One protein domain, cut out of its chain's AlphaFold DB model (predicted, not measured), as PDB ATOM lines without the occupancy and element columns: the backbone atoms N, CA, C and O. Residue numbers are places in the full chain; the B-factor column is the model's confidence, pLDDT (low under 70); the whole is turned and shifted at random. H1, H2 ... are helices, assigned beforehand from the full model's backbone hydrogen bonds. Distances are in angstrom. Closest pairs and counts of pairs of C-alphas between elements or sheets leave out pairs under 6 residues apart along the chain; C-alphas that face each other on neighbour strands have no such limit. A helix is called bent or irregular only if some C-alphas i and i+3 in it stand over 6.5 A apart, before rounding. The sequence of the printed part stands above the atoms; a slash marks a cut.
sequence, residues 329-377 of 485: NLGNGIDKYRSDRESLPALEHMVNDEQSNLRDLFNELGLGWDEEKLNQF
ATOM      1  N   ASN A 329     128.119 102.688  70.374       75.12
ATOM      2  CA  ASN A 329     127.759 102.981  71.766       75.12
ATOM      3  C   ASN A 329     128.901 102.682  72.748       75.12
ATOM      4  O   ASN A 329     129.143 103.477  73.657       75.12
ATOM      5  N   LEU A 330     129.636 101.582  72.560       73.75
ATOM      6  CA  LEU A 330     130.815 101.264  73.374       73.75
ATOM      7  C   LEU A 330     131.953 102.270  73.152       73.75
ATOM      8  O   LEU A 330     132.603 102.670  74.118       73.75
ATOM      9  N   GLY A 331     132.156 102.723  71.910       73.50
ATOM     10  CA  GLY A 331     133.095 103.801  71.592       73.50
ATOM     11  C   GLY A 331     132.732 105.117  72.288       73.50
ATOM     12  O   GLY A 331     133.570 105.701  72.968       73.50
ATOM     13  N   ASN A 332     131.464 105.531  72.208       70.25
ATOM     14  CA  ASN A 332     130.977 106.771  72.827       70.25
ATOM     15  C   ASN A 332     130.928 106.709  74.371       70.25
ATOM     16  O   ASN A 332     131.020 107.738  75.037       70.25
ATOM     17  N   GLY A 333     130.789 105.518  74.965       72.31
ATOM     18  CA  GLY A 333     130.760 105.327  76.422       72.31
ATOM     19  C   GLY A 333     132.134 105.372  77.104       72.31
ATOM     20  O   GLY A 333     132.216 105.665  78.299       72.31
ATOM     21  N   ILE A 334     133.217 105.119  76.359       76.44
ATOM     22  CA  ILE A 334     134.592 105.107  76.890       76.44
ATOM     23  C   ILE A 334     135.039 106.494  77.366       76.44
ATOM     24  O   ILE A 334     135.686 106.593  78.412       76.44
ATOM     25  N   ASP A 335     134.671 107.557  76.652       72.88
ATOM     26  CA  ASP A 335     135.093 108.918  77.003       72.88
ATOM     27  C   ASP A 335     134.391 109.422  78.271       72.88
ATOM     28  O   ASP A 335     135.031 110.009  79.146       72.88
ATOM     29  N   LYS A 336     133.102 109.094  78.445       75.12
ATOM     30  CA  LYS A 336     132.352 109.416  79.670       75.12
ATOM     31  C   LYS A 336     132.913 108.687  80.895       75.12
ATOM     32  O   LYS A 336     133.138 109.309  81.927       75.12
ATOM     33  N   TYR A 337     133.220 107.393  80.768       76.56
ATOM     34  CA  TYR A 337     133.826 106.618  81.856       76.56
ATOM     35  C   TYR A 337     135.198 107.170  82.284       76.56
ATOM     36  O   TYR A 337     135.509 107.204  83.476       76.56
ATOM     37  N   ARG A 338     136.022 107.625  81.329       77.06
ATOM     38  CA  ARG A 338     137.314 108.257  81.634       77.06
ATOM     39  C   ARG A 338     137.138 109.587  82.374       77.06
ATOM     40  O   ARG A 338     137.797 109.778  83.392       77.06
ATOM     41  N   SER A 339     136.210 110.437  81.926       75.94
ATOM     42  CA  SER A 339     135.890 111.717  82.580       75.94
ATOM     43  C   SER A 339     135.404 111.535  84.023       75.94
ATOM     44  O   SER A 339     135.871 112.228  84.928       75.94
ATOM     45  N   ASP A 340     134.505 110.580  84.268       77.31
ATOM     46  CA  ASP A 340     133.953 110.336  85.608       77.31
ATOM     47  C   ASP A 340     135.032 109.803  86.575       77.31
ATOM     48  O   ASP A 340     135.069 110.183  87.747       77.31
ATOM     49  N   ARG A 341     135.974 108.983  86.085       79.44
ATOM     50  CA  ARG A 341     137.092 108.462  86.890       79.44
ATOM     51  C   ARG A 341     138.111 109.540  87.278       79.44
ATOM     52  O   ARG A 341     138.650 109.475  88.379       79.44
ATOM     53  N   GLU A 342     138.392 110.502  86.401       75.81
ATOM     54  CA  GLU A 342     139.303 111.620  86.703       75.81
ATOM     55  C   GLU A 342     138.681 112.651  87.660       75.81
ATOM     56  O   GLU A 342     139.401 113.286  88.426       75.81
ATOM     57  N   SER A 343     137.350 112.777  87.672       75.38
ATOM     58  CA  SER A 343     136.617 113.752  88.497       75.38
ATOM     59  C   SER A 343     136.411 113.312  89.957       75.38
ATOM     60  O   SER A 343     136.207 114.150  90.835       75.38
ATOM     61  N   LEU A 344     136.467 112.003  90.233       80.31
ATOM     62  CA  LEU A 344     136.170 111.416  91.548       80.31
ATOM     63  C   LEU A 344     137.062 111.946  92.697       80.31
ATOM     64  O   LEU A 344     136.510 112.335  93.725       80.31
ATOM     65  N   PRO A 345     138.402 112.052  92.550       78.38
ATOM     66  CA  PRO A 345     139.262 112.514  93.643       78.38
ATOM     67  C   PRO A 345     139.039 113.992  93.993       78.38
ATOM     68  O   PRO A 345     139.161 114.381  95.152       78.38
ATOM     69  N   ALA A 346     138.694 114.823  93.002       76.31
ATOM     70  CA  ALA A 346     138.407 116.241  93.219       76.31
ATOM     71  C   ALA A 346     137.104 116.437  94.014       76.31
ATOM     72  O   ALA A 346     137.056 117.259  94.928       76.31
ATOM     73  N   LEU A 347     136.071 115.643  93.714       77.06
ATOM     74  CA  LEU A 347     134.800 115.654  94.445       77.06
ATOM     75  C   LEU A 347     134.952 115.166  95.894       77.06
ATOM     76  O   LEU A 347     134.371 115.768  96.794       77.06
ATOM     77  N   GLU A 348     135.761 114.131  96.143       77.50
ATOM     78  CA  GLU A 348     136.056 113.667  97.509       77.50
ATOM     79  C   GLU A 348     136.776 114.739  98.342       77.50
ATOM     80  O   GLU A 348     136.473 114.913  99.524       77.50
ATOM     81  N   HIS A 349     137.684 115.505  97.727       76.88
ATOM     82  CA  HIS A 349     138.375 116.601  98.405       76.88
ATOM     83  C   HIS A 349     137.422 117.753  98.763       76.88
ATOM     84  O   HIS A 349     137.464 118.248  99.888       76.88
ATOM     85  N   MET A 350     136.512 118.129  97.852       74.88
ATOM     86  CA  MET A 350     135.512 119.178  98.103       74.88
ATOM     87  C   MET A 350     134.563 118.835  99.260       74.88
ATOM     88  O   MET A 350     134.215 119.710 100.049       74.88
ATOM     89  N   VAL A 351     134.150 117.569  99.386       79.81
ATOM     90  CA  VAL A 351     133.274 117.134 100.487       79.81
ATOM     91  C   VAL A 351     133.981 117.242 101.840       79.81
ATOM     92  O   VAL A 351     133.366 117.668 102.816       79.81
ATOM     93  N   ASN A 352     135.270 116.896 101.906       78.88
ATOM     94  CA  ASN A 352     136.046 117.029 103.140       78.88
ATOM     95  C   ASN A 352     136.271 118.495 103.538       78.88
ATOM     96  O   ASN A 352     136.152 118.817 104.722       78.88
ATOM     97  N   ASP A 353     136.552 119.377 102.575       79.31
ATOM     98  CA  ASP A 353     136.734 120.808 102.849       79.31
ATOM     99  C   ASP A 353     135.444 121.442 103.400       79.31
ATOM    100  O   ASP A 353     135.486 122.133 104.420       79.31
ATOM    101  N   GLU A 354     134.277 121.143 102.814       78.56
ATOM    102  CA  GLU A 354     132.993 121.655 103.324       78.56
ATOM    103  C   GLU A 354     132.636 121.101 104.711       78.56
ATOM    104  O   GLU A 354     132.137 121.832 105.567       78.56
ATOM    105  N   GLN A 355     132.950 119.833 104.999       76.62
ATOM    106  CA  GLN A 355     132.775 119.284 106.349       76.62
ATOM    107  C   GLN A 355     133.691 119.954 107.384       76.62
ATOM    108  O   GLN A 355     133.300 120.086 108.548       76.62
ATOM    109  N   SER A 356     134.894 120.383 106.986       74.75
ATOM    110  CA  SER A 356     135.783 121.155 107.860       74.75
ATOM    111  C   SER A 356     135.221 122.553 108.127       74.75
ATOM    112  O   SER A 356     135.107 122.939 109.289       74.75
ATOM    113  N   ASN A 357     134.778 123.266 107.084       77.81
ATOM    114  CA  ASN A 357     134.148 124.585 107.226       77.81
ATOM    115  C   ASN A 357     132.926 124.544 108.154       77.81
ATOM    116  O   ASN A 357     132.732 125.435 108.981       77.81
ATOM    117  N   LEU A 358     132.109 123.492 108.055       75.81
ATOM    118  CA  LEU A 358     130.915 123.329 108.882       75.81
ATOM    119  C   LEU A 358     131.273 123.139 110.372       75.81
ATOM    120  O   LEU A 358     130.603 123.690 111.246       75.81
ATOM    121  N   ARG A 359     132.382 122.444 110.681       72.56
ATOM    122  CA  ARG A 359     132.909 122.366 112.059       72.56
ATOM    123  C   ARG A 359     133.419 123.707 112.571       72.56
ATOM    124  O   ARG A 359     133.178 124.027 113.734       72.56
ATOM    125  N   ASP A 360     134.093 124.485 111.731       74.62
ATOM    126  CA  ASP A 360     134.583 125.811 112.118       74.62
ATOM    127  C   ASP A 360     133.419 126.778 112.398       74.62
ATOM    128  O   ASP A 360     133.425 127.473 113.415       74.62
ATOM    129  N   LEU A 361     132.349 126.727 111.595       75.75
ATOM    130  CA  LEU A 361     131.104 127.472 111.831       75.75
ATOM    131  C   LEU A 361     130.406 127.086 113.146       75.75
ATOM    132  O   LEU A 361     129.899 127.963 113.850       75.75
ATOM    133  N   PHE A 362     130.398 125.802 113.529       75.31
ATOM    134  CA  PHE A 362     129.881 125.403 114.846       75.31
ATOM    135  C   PHE A 362     130.710 125.972 115.999       75.31
ATOM    136  O   PHE A 362     130.141 126.351 117.024       75.31
ATOM    137  N   ASN A 363     132.029 126.096 115.830       68.12
ATOM    138  CA  ASN A 363     132.884 126.713 116.841       68.12
ATOM    139  C   ASN A 363     132.632 128.228 116.978       68.12
ATOM    140  O   ASN A 363     132.676 128.739 118.098       68.12
ATOM    141  N   GLU A 364     132.316 128.945 115.891       71.69
ATOM    142  CA  GLU A 364     131.976 130.380 115.941       71.69
ATOM    143  C   GLU A 364     130.633 130.676 116.633       71.69
ATOM    144  O   GLU A 364     130.509 131.686 117.329       71.69
ATOM    145  N   LEU A 365     129.631 129.799 116.501       70.56
ATOM    146  CA  LEU A 365     128.302 129.979 117.114       70.56
ATOM    147  C   LEU A 365     128.305 129.842 118.654       70.56
ATOM    148  O   LEU A 365     127.345 130.250 119.316       70.56
ATOM    149  N   GLY A 366     129.398 129.344 119.239       63.75
ATOM    150  CA  GLY A 366     129.652 129.306 120.681       63.75
ATOM    151  C   GLY A 366     129.718 127.894 121.273       63.75
ATOM    152  O   GLY A 366     129.242 126.915 120.702       63.75
ATOM    153  N   LEU A 367     130.309 127.777 122.467       59.00
ATOM    154  CA  LEU A 367     130.505 126.494 123.154       59.00
ATOM    155  C   LEU A 367     129.165 125.800 123.454       59.00
ATOM    156  O   LEU A 367     128.385 126.263 124.285       59.00
ATOM    157  N   GLY A 368     128.936 124.657 122.803       62.97
ATOM    158  CA  GLY A 368     127.756 123.809 122.994       62.97
ATOM    159  C   GLY A 368     126.777 123.768 121.816       62.97
ATOM    160  O   GLY A 368     125.691 123.211 122.004       62.97
ATOM    161  N   TRP A 369     127.134 124.338 120.659       68.44
ATOM    162  CA  TRP A 369     126.416 124.187 119.389       68.44
ATOM    163  C   TRP A 369     126.918 122.976 118.590       68.44
ATOM    164  O   TRP A 369     128.120 122.782 118.427       68.44
ATOM    165  N   ASP A 370     125.983 122.168 118.099       71.44
ATOM    166  CA  ASP A 370     126.194 120.992 117.255       71.44
ATOM    167  C   ASP A 370     125.100 120.910 116.170       71.44
ATOM    168  O   ASP A 370     124.129 121.677 116.176       71.44
ATOM    169  N   GLU A 371     125.263 119.990 115.212       66.25
ATOM    170  CA  GLU A 371     124.348 119.822 114.071       66.25
ATOM    171  C   GLU A 371     122.914 119.473 114.507       66.25
ATOM    172  O   GLU A 371     121.945 119.895 113.871       66.25
ATOM    173  N   GLU A 372     122.756 118.787 115.644       68.06
ATOM    174  CA  GLU A 372     121.444 118.472 116.215       68.06
ATOM    175  C   GLU A 372     120.746 119.705 116.807       68.06
ATOM    176  O   GLU A 372     119.552 119.901 116.563       68.06
ATOM    177  N   LYS A 373     121.458 120.584 117.524       63.88
ATOM    178  CA  LYS A 373     120.868 121.829 118.046       63.88
ATOM    179  C   LYS A 373     120.571 122.859 116.966       63.88
ATOM    180  O   LYS A 373     119.578 123.572 117.100       63.88
ATOM    181  N   LEU A 374     121.377 122.940 115.902       67.12
ATOM    182  CA  LEU A 374     121.088 123.840 114.778       67.12
ATOM    183  C   LEU A 374     119.799 123.419 114.054       67.12
ATOM    184  O   LEU A 374     118.952 124.266 113.775       67.12
ATOM    185  N   ASN A 375     119.607 122.117 113.822       68.56
ATOM    186  CA  ASN A 375     118.391 121.597 113.188       68.56
ATOM    187  C   ASN A 375     117.132 121.733 114.062       68.56
ATOM    188  O   ASN A 375     116.027 121.813 113.527       68.56
ATOM    189  N   GLN A 376     117.273 121.787 115.390       69.19
ATOM    190  CA  GLN A 376     116.161 122.046 116.315       69.19
ATOM    191  C   GLN A 376     115.884 123.543 116.542       69.19
ATOM    192  O   GLN A 376     114.893 123.888 117.190       69.19
ATOM    193  N   PHE A 377     116.726 124.440 116.021       65.62
ATOM    194  CA  PHE A 377     116.525 125.879 116.144       65.62
ATOM    195  C   PHE A 377     115.455 126.360 115.153       65.62
ATOM    196  O   PHE A 377     115.577 126.199 113.934       65.62
TER     197      PHE A 377
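This is residues 329 to 377 of the 485 residues of the protein "AAA_27 domain-containing protein" of ANME-2 cluster archaeon (UniProt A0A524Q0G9). Look first for one long helix, H1, bent into two arms, H1a and H1b, that make the long axis; beyond H1b a short link turns aside like a hook and ends in the small helix H2. Residues 329 to 357 of H1 stick out with no other part of the printed backbone beside them. The printed part has 49 residues, with two named helices in the order H1, H2 and no named strand, and its class is all helix. It is extended, a rod of 56 by 19 by 8 A, with a radius of gyration of the C-alphas of 18.7 A.

Find C-alpha 329 at (127.759, 102.981, 71.766), where H1, residues 329 to 364, begins. By its hydrogen bonds it was assigned as one helix, but it is bent: C-alphas 342 and 345 are 7.0 A apart. Its arm H1a, residues 329 to 342, is 20.8 A long; residues 343 and 344 belong to neither arm. H1b, residues 345 to 364, runs 29.5 A to C-alpha 364 at (131.976, 130.380, 115.941). After six more residues you reach H2, residues 371 to 375, which ends with C-alpha 375 at (118.391, 121.597, 113.188).

The lines of H1a and H1b stand at a steep tilt of 37 degrees, only just beyond shallow. H1b and H2 are close but not clearly touching; their closest C-alphas, those of Phe 362 and Glu 371, are 7.9 A apart. H1a and H2 are apart. In H1b and H2 every O i to N i+4 pair is within hydrogen-bond range; in H1a 8 of 10 are.

The two C-alphas farthest apart, those of Asn 329 and Leu 367, are 56.6 A from each other. The printed part has no cut, and the link from H1 to H2 is short. The mean pLDDT of the printed part is 73.3; look for values under 70 at residue 363, residues 366 to 369 and residues 371 to 377.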